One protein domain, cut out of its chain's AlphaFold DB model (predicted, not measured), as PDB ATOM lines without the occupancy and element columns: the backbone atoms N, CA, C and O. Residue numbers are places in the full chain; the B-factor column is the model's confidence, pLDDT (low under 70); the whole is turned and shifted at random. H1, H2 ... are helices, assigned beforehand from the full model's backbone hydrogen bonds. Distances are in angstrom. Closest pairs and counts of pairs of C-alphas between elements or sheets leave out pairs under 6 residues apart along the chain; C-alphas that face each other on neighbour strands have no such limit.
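What this domain is: This is residues 761 to 852 of the 852 residues of the protein "Anaphase-promoting complex subunit 1" of Ciona savignyi (UniProt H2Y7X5). The longest helix, H4, runs through the core of a small cluster of helices: H1 lies close alongside it on one side, H3 and, more loosely, H5 run back the opposite way on other sides, and the short H2 and H6 sit near its two ends. Between H5 and H6 the chain swings out in a long loop, residues 832 to 846, which reaches one end of the longest axis, while the first printed residues reach the other. The printed part has 92 residues with six named helices, H1 to H6 in order along the chain, and no named strand, and its class is all helix. The whole is compact, with a radius of gyration of the C-alphas of 12.9 A and spans of 41 by 29 by 22 A.

How they stand to each other: H4, residues 802 to 815, is the hub, touching the five other helices. H1, residues 770 to 781, touches it with 32 pairs of C-alphas within 8 A; the closest C-alphas, of Gly 780 and Gly 811, are 3.8 A apart, and the two run the same way at a shallow tilt of 10 degrees. H3, residues 790 to 798, forms a helical hairpin with H4, a shallow tilt of 30 degrees, opposite ways; it touches residues 804 to 808 of H4 alone, closest at the C-alphas of Leu 797 and Thr 805, 5.8 A. H5, residues 822 to 831, makes a second helical hairpin with H4, a shallow tilt of 28 degrees, opposite ways; they only just touch, with 3 pairs of C-alphas within 8 A, the closest those of Leu 812 and Thr 824 at 6.7 A. With these three shallow tilts the helix packing is mostly aligned, the helices running nearly along one another. H6, residues 847 to 851, touches residues 802 to 806 of H4 alone, closest at the C-alphas of Ile 806 and Val 849, 5.5 A. H2, residues 784 to 787, touches residues 811 to 815 of H4 alone, closest at the C-alphas of Leu 785 and Glu 815, 6.8 A. H3 and H5 are near each other, whereas H1 and H5, for instance, are apart. Every O i to N i+4 pair is within hydrogen-bond range in H1, H3, H4 and H6; in H5 it is 4 of 6, and H2 is too short for such a pair.

Where its parts are: H4 measures 20.0 A from C-alpha 802 at (87.701, 71.961, 109.440) to C-alpha 815. H1 measures 17.2 A from C-alpha 770 at (95.779, 67.593, 109.270), H5 14.9 A and H3 12.6 A. H6 ends at C-alpha 851, (84.289, 77.182, 99.414).

The domain as a whole: The C-alphas farthest apart, of Gln 761 and Thr 839, are 40.9 A apart. The printed part has no cut, and H5 to H6 is a long link of 15 residues. The mean pLDDT of the printed part is 81.6; residues 761 to 764, 766, 800, 838 and 842 are under 70.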
ATOM      1  N   GLN A 761      92.706  49.385  98.516       61.41
ATOM      2  CA  GLN A 761      92.359  49.317  99.937       61.41
ATOM      3  C   GLN A 761      92.482  50.667 100.655       61.41
ATOM      4  O   GLN A 761      93.574  51.228 100.809       61.41
ATOM      5  N   VAL A 762      91.354  51.136 101.190       66.06
ATOM      6  CA  VAL A 762      91.277  52.332 102.039       66.06
ATOM      7  C   VAL A 762      91.572  51.983 103.498       66.06
ATOM      8  O   VAL A 762      90.907  51.148 104.111       66.06
ATOM      9  N   THR A 763      92.533  52.683 104.103       67.25
ATOM     10  CA  THR A 763      92.795  52.581 105.548       67.25
ATOM     11  C   THR A 763      91.889  53.545 106.320       67.25
ATOM     12  O   THR A 763      91.843  54.739 106.033       67.25
ATOM     13  N   CYS A 764      91.136  53.037 107.303       66.19
ATOM     14  CA  CYS A 764      90.356  53.879 108.216       66.19
ATOM     15  C   CYS A 764      91.249  54.435 109.335       66.19
ATOM     16  O   CYS A 764      92.068  53.710 109.898       66.19
ATOM     17  N   PHE A 765      91.056  55.704 109.699       71.19
ATOM     18  CA  PHE A 765      91.860  56.390 110.707       71.19
ATOM     19  C   PHE A 765      91.071  56.587 112.011       71.19
ATOM     20  O   PHE A 765      89.941  57.071 112.006       71.19
ATOM     21  N   THR A 766      91.671  56.242 113.151       65.31
ATOM     22  CA  THR A 766      91.061  56.405 114.485       65.31
ATOM     23  C   THR A 766      91.197  57.840 115.009       65.31
ATOM     24  O   THR A 766      90.209  58.458 115.420       65.31
ATOM     25  N   GLU A 767      92.403  58.401 114.921       71.94
ATOM     26  CA  GLU A 767      92.727  59.798 115.238       71.94
ATOM     27  C   GLU A 767      92.815  60.633 113.961       71.94
ATOM     28  O   GLU A 767      93.426  60.176 112.997       71.94
ATOM     29  N   LEU A 768      92.259  61.847 113.961       75.56
ATOM     30  CA  LEU A 768      92.302  62.771 112.825       75.56
ATOM     31  C   LEU A 768      93.367  63.846 113.061       75.56
ATOM     32  O   LEU A 768      93.278  64.602 114.020       75.56
ATOM     33  N   THR A 769      94.352  63.910 112.169       84.50
ATOM     34  CA  THR A 769      95.348  64.989 112.074       84.50
ATOM     35  C   THR A 769      95.166  65.729 110.745       84.50
ATOM     36  O   THR A 769      94.450  65.240 109.859       84.50
ATOM     37  N   GLN A 770      95.808  66.890 110.561       86.69
ATOM     38  CA  GLN A 770      95.779  67.593 109.270       86.69
ATOM     39  C   GLN A 770      96.305  66.691 108.135       86.69
ATOM     40  O   GLN A 770      95.695  66.626 107.071       86.69
ATOM     41  N   GLU A 771      97.354  65.894 108.385       85.94
ATOM     42  CA  GLU A 771      97.890  64.931 107.404       85.94
ATOM     43  C   GLU A 771      96.872  63.859 107.010       85.94
ATOM     44  O   GLU A 771      96.651  63.613 105.826       85.94
ATOM     45  N   LYS A 772      96.195  63.248 107.988       87.12
ATOM     46  CA  LYS A 772      95.170  62.223 107.722       87.12
ATOM     47  C   LYS A 772      93.927  62.795 107.031       87.12
ATOM     48  O   LYS A 772      93.204  62.087 106.341       87.12
ATOM     49  N   SER A 773      93.674  64.087 107.209       88.06
ATOM     50  CA  SER A 773      92.618  64.797 106.485       88.06
ATOM     51  C   SER A 773      92.977  64.954 105.005       88.06
ATOM     52  O   SER A 773      92.131  64.757 104.134       88.06
ATOM     53  N   GLY A 774      94.254  65.218 104.715       89.19
ATOM     54  CA  GLY A 774      94.784  65.249 103.355       89.19
ATOM     55  C   GLY A 774      94.815  63.877 102.679       89.19
ATOM     56  O   GLY A 774      94.477  63.767 101.500       89.19
ATOM     57  N   THR A 775      95.152  62.806 103.405       87.31
ATOM     58  CA  THR A 775      95.133  61.447 102.827       87.31
ATOM     59  C   THR A 775      93.727  61.033 102.383       87.31
ATOM     60  O   THR A 775      93.590  60.429 101.321       87.31
ATOM     61  N   LEU A 776      92.679  61.410 103.131       87.81
ATOM     62  CA  LEU A 776      91.281  61.189 102.731       87.81
ATOM     63  C   LEU A 776      90.945  61.885 101.408       87.81
ATOM     64  O   LEU A 776      90.335  61.268 100.537       87.81
ATOM     65  N   PHE A 777      91.389  63.130 101.219       88.81
ATOM     66  CA  PHE A 777      91.200  63.819  99.943       88.81
ATOM     67  C   PHE A 777      91.915  63.095  98.795       88.81
ATOM     68  O   PHE A 777      91.319  62.847  97.745       88.81
ATOM     69  N   GLY A 778      93.163  62.670  99.014       85.31
ATOM     70  CA  GLY A 778      93.918  61.893  98.029       85.31
ATOM     71  C   GLY A 778      93.278  60.539  97.685       85.31
ATOM     72  O   GLY A 778      93.356  60.112  96.535       85.31
ATOM     73  N   PHE A 779      92.581  59.883  98.622       84.62
ATOM     74  CA  PHE A 779      91.783  58.680  98.326       84.62
ATOM     75  C   PHE A 779      90.586  58.964  97.417       84.62
ATOM     76  O   PHE A 779      90.263  58.126  96.573       84.62
ATOM     77  N   GLY A 780      89.955  60.133  97.559       83.75
ATOM     78  CA  GLY A 780      88.893  60.585  96.659       83.75
ATOM     79  C   GLY A 780      89.399  60.818  95.236       83.75
ATOM     80  O   GLY A 780      88.832  60.274  94.291       83.75
ATOM     81  N   LEU A 781      90.539  61.508  95.101       82.69
ATOM     82  CA  LEU A 781      91.217  61.726  93.813       82.69
ATOM     83  C   LEU A 781      91.661  60.416  93.139       82.69
ATOM     84  O   LEU A 781      91.656  60.320  91.916       82.69
ATOM     85  N   ASN A 782      92.007  59.395  93.926       77.62
ATOM     86  CA  ASN A 782      92.330  58.057  93.429       77.62
ATOM     87  C   ASN A 782      91.098  57.174  93.147       77.62
ATOM     88  O   ASN A 782      91.270  56.039  92.714       77.62
ATOM     89  N   HIS A 783      89.873  57.655  93.390       78.19
ATOM     90  CA  HIS A 783      88.618  56.890  93.329       78.19
ATOM     91  C   HIS A 783      88.510  55.689  94.291       78.19
ATOM     92  O   HIS A 783      87.625  54.849  94.122       78.19
ATOM     93  N   HIS A 784      89.353  55.605  95.322       78.06
ATOM     94  CA  HIS A 784      89.320  54.496  96.288       78.06
ATOM     95  C   HIS A 784      88.261  54.710  97.386       78.06
ATOM     96  O   HIS A 784      87.859  53.773  98.068       78.06
ATOM     97  N   LEU A 785      87.745  55.934  97.535       78.62
ATOM     98  CA  LEU A 785      86.805  56.312  98.600       78.62
ATOM     99  C   LEU A 785      85.427  55.600  98.497       78.62
ATOM    100  O   LEU A 785      84.697  55.557  99.485       78.62
ATOM    101  N   LYS A 786      85.153  54.890  97.384       74.38
ATOM    102  CA  LYS A 786      84.010  53.962  97.193       74.38
ATOM    103  C   LYS A 786      83.957  52.837  98.213       74.38
ATOM    104  O   LYS A 786      82.871  52.377  98.561       74.38
ATOM    105  N   GLU A 787      85.118  52.364  98.653       71.25
ATOM    106  CA  GLU A 787      85.211  51.268  99.619       71.25
ATOM    107  C   GLU A 787      84.896  51.731 101.048       71.25
ATOM    108  O   GLU A 787      84.648  50.914 101.942       71.25
ATOM    109  N   LEU A 788      84.882  53.046 101.290       78.88
ATOM    110  CA  LEU A 788      84.599  53.593 102.603       78.88
ATOM    111  C   LEU A 788      83.098  53.504 102.899       78.88
ATOM    112  O   LEU A 788      82.265  54.137 102.254       78.88
ATOM    113  N   GLN A 789      82.745  52.754 103.944       78.81
ATOM    114  CA  GLN A 789      81.363  52.666 104.409       78.81
ATOM    115  C   GLN A 789      80.798  54.054 104.749       78.81
ATOM    116  O   GLN A 789      81.429  54.841 105.461       78.81
ATOM    117  N   THR A 790      79.555  54.316 104.341       80.12
ATOM    118  CA  THR A 790      78.851  55.594 104.564       80.12
ATOM    119  C   THR A 790      78.788  55.980 106.049       80.12
ATOM    120  O   THR A 790      78.854  57.155 106.399       80.12
ATOM    121  N   LEU A 791      78.748  54.995 106.954       81.38
ATOM    122  CA  LEU A 791      78.812  55.219 108.403       81.38
ATOM    123  C   LEU A 791      80.115  55.901 108.846       81.38
ATOM    124  O   LEU A 791      80.097  56.734 109.750       81.38
ATOM    125  N   ASN A 792      81.244  55.573 108.215       83.06
ATOM    126  CA  ASN A 792      82.534  56.181 108.538       83.06
ATOM    127  C   ASN A 792      82.621  57.616 108.008       83.06
ATOM    128  O   ASN A 792      83.152  58.478 108.702       83.06
ATOM    129  N   VAL A 793      82.020  57.891 106.844       83.94
ATOM    130  CA  VAL A 793      81.865  59.256 106.308       83.94
ATOM    131  C   VAL A 793      81.131  60.143 107.319       83.94
ATOM    132  O   VAL A 793      81.631  61.204 107.689       83.94
ATOM    133  N   HIS A 794      79.998  59.675 107.853       83.31
ATOM    134  CA  HIS A 794      79.257  60.414 108.879       83.31
ATOM    135  C   HIS A 794      80.065  60.618 110.168       83.31
ATOM    136  O   HIS A 794      80.063  61.722 110.711       83.31
ATOM    137  N   LYS A 795      80.804  59.599 110.633       84.44
ATOM    138  CA  LYS A 795      81.678  59.714 111.817       84.44
ATOM    139  C   LYS A 795      82.778  60.762 111.642       84.44
ATOM    140  O   LYS A 795      83.118  61.435 112.611       84.44
ATOM    141  N   TYR A 796      83.347  60.897 110.444       84.31
ATOM    142  CA  TYR A 796      84.374  61.906 110.176       84.31
ATOM    143  C   TYR A 796      83.792  63.323 110.120       84.31
ATOM    144  O   TYR A 796      84.385  64.225 110.708       84.31
ATOM    145  N   LEU A 797      82.612  63.506 109.518       84.12
ATOM    146  CA  LEU A 797      81.918  64.805 109.489       84.12
ATOM    147  C   LEU A 797      81.471  65.271 110.886       84.12
ATOM    148  O   LEU A 797      81.452  66.466 111.167       84.12
ATOM    149  N   GLN A 798      81.159  64.343 111.796       81.62
ATOM    150  CA  GLN A 798      80.714  64.670 113.157       81.62
ATOM    151  C   GLN A 798      81.814  65.257 114.056       81.62
ATOM    152  O   GLN A 798      81.500  65.936 115.029       81.62
ATOM    153  N   LYS A 799      83.097  65.000 113.760       74.75
ATOM    154  CA  LYS A 799      84.237  65.414 114.602       74.75
ATOM    155  C   LYS A 799      84.615  66.906 114.464       74.75
ATOM    156  O   LYS A 799      85.618  67.312 115.040       74.75
ATOM    157  N   THR A 800      83.850  67.698 113.698       69.69
ATOM    158  CA  THR A 800      83.948  69.171 113.522       69.69
ATOM    159  C   THR A 800      85.330  69.740 113.167       69.69
ATOM    160  O   THR A 800      85.549  70.941 113.284       69.69
ATOM    161  N   HIS A 801      86.278  68.914 112.723       84.12
ATOM    162  CA  HIS A 801      87.587  69.387 112.284       84.12
ATOM    163  C   HIS A 801      87.492  69.943 110.857       84.12
ATOM    164  O   HIS A 801      87.081  69.240 109.927       84.12
ATOM    165  N   GLU A 802      87.878  71.208 110.686       87.44
ATOM    166  CA  GLU A 802      87.701  71.961 109.440       87.44
ATOM    167  C   GLU A 802      88.381  71.272 108.245       87.44
ATOM    168  O   GLU A 802      87.734  70.981 107.240       87.44
ATOM    169  N   THR A 803      89.658  70.897 108.381       86.81
ATOM    170  CA  THR A 803      90.425  70.297 107.273       86.81
ATOM    171  C   THR A 803      89.969  68.879 106.926       86.81
ATOM    172  O   THR A 803      90.048  68.478 105.767       86.81
ATOM    173  N   THR A 804      89.434  68.117 107.890       88.31
ATOM    174  CA  THR A 804      88.850  66.790 107.618       88.31
ATOM    175  C   THR A 804      87.566  66.917 106.812       88.31
ATOM    176  O   THR A 804      87.347  66.139 105.887       88.31
ATOM    177  N   THR A 805      86.743  67.914 107.144       88.81
ATOM    178  CA  THR A 805      85.504  68.203 106.417       88.81
ATOM    179  C   THR A 805      85.824  68.594 104.975       88.81
ATOM    180  O   THR A 805      85.307  67.964 104.058       88.81
ATOM    181  N   ILE A 806      86.769  69.521 104.771       90.50
ATOM    182  CA  ILE A 806      87.255  69.925 103.439       90.50
ATOM    183  C   ILE A 806      87.755  68.713 102.641       90.50
ATOM    184  O   ILE A 806      87.305  68.471 101.521       90.50
ATOM    185  N   GLY A 807      88.659  67.915 103.220       88.94
ATOM    186  CA  GLY A 807      89.257  66.784 102.511       88.94
ATOM    187  C   GLY A 807      88.246  65.702 102.117       88.94
ATOM    188  O   GLY A 807      88.350  65.116 101.040       88.94
ATOM    189  N   LEU A 808      87.236  65.466 102.956       89.12
ATOM    190  CA  LEU A 808      86.192  64.475 102.707       89.12
ATOM    191  C   LEU A 808      85.146  64.957 101.693       89.12
ATOM    192  O   LEU A 808      84.761  64.174 100.827       89.12
ATOM    193  N   LEU A 809      84.702  66.218 101.764       89.19
ATOM    194  CA  LEU A 809      83.737  66.775 100.806       89.19
ATOM    195  C   LEU A 809      84.336  66.839  99.395       89.19
ATOM    196  O   LEU A 809      83.732  66.318  98.455       89.19
ATOM    197  N   LEU A 810      85.561  67.363  99.266       90.12
ATOM    198  CA  LEU A 810      86.294  67.371  97.995       90.12
ATOM    199  C   LEU A 810      86.583  65.949  97.500       90.12
ATOM    200  O   LEU A 810      86.460  65.662  96.306       90.12
ATOM    201  N   GLY A 811      86.935  65.037  98.411       88.38
ATOM    202  CA  GLY A 811      87.182  63.630  98.098       88.38
ATOM    203  C   GLY A 811      85.948  62.919  97.532       88.38
ATOM    204  O   GLY A 811      86.024  62.290  96.481       88.38
ATOM    205  N   LEU A 812      84.788  63.068  98.176       87.31
ATOM    206  CA  LEU A 812      83.520  62.491  97.710       87.31
ATOM    207  C   LEU A 812      83.053  63.101  96.381       87.31
ATOM    208  O   LEU A 812      82.528  62.388  95.522       87.31
ATOM    209  N   ALA A 813      83.231  64.413  96.206       86.69
ATOM    210  CA  ALA A 813      82.863  65.108  94.976       86.69
ATOM    211  C   ALA A 813      83.736  64.659  93.789       86.69
ATOM    212  O   ALA A 813      83.208  64.319  92.727       86.69
ATOM    213  N   SER A 814      85.059  64.607  93.986       86.12
ATOM    214  CA  SER A 814      86.019  64.137  92.975       86.12
ATOM    215  C   SER A 814      85.789  62.674  92.593       86.12
ATOM    216  O   SER A 814      85.774  62.340  91.408       86.12
ATOM    217  N   GLU A 815      85.497  61.810  93.562       83.69
ATOM    218  CA  GLU A 815      85.265  60.388  93.315       83.69
ATOM    219  C   GLU A 815      84.038  60.128  92.417       83.69
ATOM    220  O   GLU A 815      84.036  59.209  91.589       83.69
ATOM    221  N   LYS A 816      82.997  60.955  92.569       81.69
ATOM    222  CA  LYS A 816      81.704  60.846  91.878       81.69
ATOM    223  C   LYS A 816      81.606  61.707  90.616       81.69
ATOM    224  O   LYS A 816      80.522  61.754  90.037       81.69
ATOM    225  N   CYS A 817      82.689  62.370  90.204       81.88
ATOM    226  CA  CYS A 817      82.795  63.321  89.089       81.88
ATOM    227  C   CYS A 817      81.716  63.159  87.989       81.88
ATOM    228  O   CYS A 817      81.784  62.265  87.148       81.88
ATOM    229  N   GLY A 818      80.694  64.027  88.007       80.00
ATOM    230  CA  GLY A 818      79.644  64.082  86.977       80.00
ATOM    231  C   GLY A 818      78.552  62.998  87.032       80.00
ATOM    232  O   GLY A 818      77.710  62.962  86.141       80.00
ATOM    233  N   SER A 819      78.527  62.134  88.053       81.25
ATOM    234  CA  SER A 819      77.520  61.063  88.201       81.25
ATOM    235  C   SER A 819      76.171  61.513  88.777       81.25
ATOM    236  O   SER A 819      75.211  60.749  88.723       81.25
ATOM    237  N   CYS A 820      76.087  62.729  89.331       82.31
ATOM    238  CA  CYS A 820      74.894  63.258  90.010       82.31
ATOM    239  C   CYS A 820      74.333  62.324  91.108       82.31
ATOM    240  O   CYS A 820      73.120  62.224  91.282       82.31
ATOM    241  N   ASP A 821      75.207  61.639  91.858       84.44
ATOM    242  CA  ASP A 821      74.804  60.756  92.959       84.44
ATOM    243  C   ASP A 821      74.036  61.532  94.048       84.44
ATOM    244  O   ASP A 821      74.560  62.443  94.699       84.44
ATOM    245  N   LEU A 822      72.776  61.139  94.260       85.44
ATOM    246  CA  LEU A 822      71.857  61.754  95.220       85.44
ATOM    247  C   LEU A 822      72.385  61.694  96.660       85.44
ATOM    248  O   LEU A 822      72.086  62.585  97.455       85.44
ATOM    249  N   SER A 823      73.146  60.653  97.009       84.44
ATOM    250  CA  SER A 823      73.679  60.475  98.365       84.44
ATOM    251  C   SER A 823      74.757  61.517  98.688       84.44
ATOM    252  O   SER A 823      74.628  62.255  99.668       84.44
ATOM    253  N   THR A 824      75.754  61.662  97.814       85.94
ATOM    254  CA  THR A 824      76.808  62.680  97.919       85.94
ATOM    255  C   THR A 824      76.245  64.095  97.813       85.94
ATOM    256  O   THR A 824      76.629  64.966  98.592       85.94
ATOM    257  N   MET A 825      75.277  64.326  96.919       86.19
ATOM    258  CA  MET A 825      74.619  65.631  96.780       86.19
ATOM    259  C   MET A 825      73.913  66.065  98.071       86.19
ATOM    260  O   MET A 825      74.026  67.222  98.470       86.19
ATOM    261  N   ARG A 826      73.231  65.141  98.769       86.38
ATOM    262  CA  ARG A 826      72.618  65.428 100.078       86.38
ATOM    263  C   ARG A 826      73.666  65.820 101.118       86.38
ATOM    264  O   ARG A 826      73.459  66.802 101.823       86.38
ATOM    265  N   ILE A 827      74.790  65.103 101.181       87.12
ATOM    266  CA  ILE A 827      75.886  65.408 102.118       87.12
ATOM    267  C   ILE A 827      76.461  66.809 101.848       87.12
ATOM    268  O   ILE A 827      76.592  67.601 102.781       87.12
ATOM    269  N   LEU A 828      76.735  67.146 100.583       86.75
ATOM    270  CA  LEU A 828      77.253  68.462 100.185       86.75
ATOM    271  C   LEU A 828      76.244  69.590 100.460       86.75
ATOM    272  O   LEU A 828      76.619  70.639 100.976       86.75
ATOM    273  N   SER A 829      74.952  69.365 100.191       87.19
ATOM    274  CA  SER A 829      73.907  70.391 100.342       87.19
ATOM    275  C   SER A 829      73.756  70.931 101.768       87.19
ATOM    276  O   SER A 829      73.429  72.099 101.938       87.19
ATOM    277  N   VAL A 830      74.051  70.120 102.792       86.44
ATOM    278  CA  VAL A 830      74.002  70.544 104.205       86.44
ATOM    279  C   VAL A 830      75.124  71.531 104.546       86.44
ATOM    280  O   VAL A 830      74.977  72.335 105.460       86.44
ATOM    281  N   HIS A 831      76.234  71.488 103.808       85.88
ATOM    282  CA  HIS A 831      77.404  72.329 104.056       85.88
ATOM    283  C   HIS A 831      77.365  73.641 103.256       85.88
ATOM    284  O   HIS A 831      78.132  74.551 103.545       85.88
ATOM    285  N   ILE A 832      76.442  73.774 102.295       86.94
ATOM    286  CA  ILE A 832      76.273  74.968 101.462       86.94
ATOM    287  C   ILE A 832      74.985  75.682 101.875       86.94
ATOM    288  O   ILE A 832      73.880  75.255 101.541       86.94
ATOM    289  N   SER A 833      75.129  76.828 102.541       79.38
ATOM    290  CA  SER A 833      74.003  77.626 103.057       79.38
ATOM    291  C   SER A 833      72.957  77.997 101.993       79.38
ATOM    292  O   SER A 833      71.784  78.146 102.316       79.38
ATOM    293  N   ALA A 834      73.354  78.110 100.720       83.25
ATOM    294  CA  ALA A 834      72.455  78.438  99.611       83.25
ATOM    295  C   ALA A 834      71.553  77.275  99.146       83.25
ATOM    296  O   ALA A 834      70.542  77.521  98.493       83.25
ATOM    297  N   LEU A 835      71.915  76.021  99.446       83.44
ATOM    298  CA  LEU A 835      71.155  74.825  99.046       83.44
ATOM    299  C   LEU A 835      70.199  74.330 100.140       83.44
ATOM    300  O   LEU A 835      69.397  73.423  99.908       83.44
ATOM    301  N   LEU A 836      70.284  74.919 101.330       80.81
ATOM    302  CA  LEU A 836      69.441  74.603 102.470       80.81
ATOM    303  C   LEU A 836      68.058  75.276 102.338       80.81
ATOM    304  O   LEU A 836      67.962  76.415 101.877       80.81
ATOM    305  N   PRO A 837      66.961  74.614 102.754       79.31
ATOM    306  CA  PRO A 837      65.636  75.226 102.752       79.31
ATOM    307  C   PRO A 837      65.587  76.487 103.636       79.31
ATOM    308  O   PRO A 837      66.207  76.497 104.704       79.31
ATOM    309  N   PRO A 838      64.780  77.508 103.288       69.75
ATOM    310  CA  PRO A 838      64.678  78.761 104.050       69.75
ATOM    311  C   PRO A 838      64.152  78.580 105.488       69.75
ATOM    312  O   PRO A 838      64.253  79.491 106.300       69.75
ATOM    313  N   THR A 839      63.601  77.408 105.816       72.81
ATOM    314  CA  THR A 839      63.118  77.028 107.155       72.81
ATOM    315  C   THR A 839      64.164  76.301 108.011       72.81
ATOM    316  O   THR A 839      63.848  75.877 109.120       72.81
ATOM    317  N   SER A 840      65.380  76.081 107.501       71.56
ATOM    318  CA  SER A 840      66.435  75.345 108.208       71.56
ATOM    319  C   SER A 840      67.246  76.242 109.153       71.56
ATOM    320  O   SER A 840      67.399  77.442 108.936       71.56
ATOM    321  N   THR A 841      67.763  75.659 110.237       71.12
ATOM    322  CA  THR A 841      68.615  76.354 111.211       71.12
ATOM    323  C   THR A 841      69.972  76.687 110.593       71.12
ATOM    324  O   THR A 841      70.630  75.785 110.072       71.12
ATOM    325  N   GLN A 842      70.426  77.942 110.691       64.31
ATOM    326  CA  GLN A 842      71.781  78.326 110.279       64.31
ATOM    327  C   GLN A 842      72.819  77.529 111.083       64.31
ATOM    328  O   GLN A 842      72.923  77.676 112.300       64.31
ATOM    329  N   LEU A 843      73.575  76.669 110.397       72.19
ATOM    330  CA  LEU A 843      74.702  75.943 110.976       72.19
ATOM    331  C   LEU A 843      75.957  76.834 110.916       72.19
ATOM    332  O   LEU A 843      76.207  77.444 109.874       72.19
ATOM    333  N   PRO A 844      76.769  76.913 111.988       73.19
ATOM    334  CA  PRO A 844      78.017  77.672 111.988       73.19
ATOM    335  C   PRO A 844      79.090  76.916 111.191       73.19
ATOM    336  O   PRO A 844      79.910  76.191 111.749       73.19
ATOM    337  N   ILE A 845      79.051  77.045 109.865       81.19
ATOM    338  CA  ILE A 845      80.008  76.419 108.944       81.19
ATOM    339  C   ILE A 845      81.060  77.463 108.552       81.19
ATOM    340  O   ILE A 845      80.714  78.592 108.205       81.19
ATOM    341  N   SER A 846      82.341  77.086 108.597       84.75
ATOM    342  CA  SER A 846      83.444  77.954 108.166       84.75
ATOM    343  C   SER A 846      83.332  78.316 106.679       84.75
ATOM    344  O   SER A 846      82.923  77.497 105.856       84.75
ATOM    345  N   CYS A 847      83.749  79.532 106.319       85.44
ATOM    346  CA  CYS A 847      83.770  80.003 104.931       85.44
ATOM    347  C   CYS A 847      84.651  79.116 104.029       85.44
ATOM    348  O   CYS A 847      84.309  78.855 102.879       85.44
ATOM    349  N   THR A 848      85.750  78.580 104.563       86.00
ATOM    350  CA  THR A 848      86.657  77.661 103.851       86.00
ATOM    351  C   THR A 848      85.992  76.327 103.500       86.00
ATOM    352  O   THR A 848      86.217  75.812 102.412       86.00
ATOM    353  N   VAL A 849      85.139  75.796 104.384       86.12
ATOM    354  CA  VAL A 849      84.357  74.564 104.165       86.12
ATOM    355  C   VAL A 849      83.233  74.795 103.157       86.12
ATOM    356  O   VAL A 849      82.884  73.891 102.414       86.12
ATOM    357  N   GLN A 850      82.658  75.999 103.117       86.75
ATOM    358  CA  GLN A 850      81.663  76.356 102.097       86.75
ATOM    359  C   GLN A 850      82.287  76.548 100.709       86.75
ATOM    360  O   GLN A 850      81.603  76.365  99.705       86.75
ATOM    361  N   ALA A 851      83.555  76.966 100.656       87.38
ATOM    362  CA  ALA A 851      84.289  77.182  99.414       87.38
ATOM    363  C   ALA A 851      84.839  75.884  98.794       87.38
ATOM    364  O   ALA A 851      85.056  75.851  97.583       87.38
ATOM    365  N   SER A 852      85.090  74.855  99.613       82.31
ATOM    366  CA  SER A 852      85.481  73.508  99.175       82.31
ATOM    367  C   SER A 852      84.297  72.738  98.610       82.31
ATOM    368  O   SER A 852      84.452  72.127  97.530       82.31
TER     369      SER A 852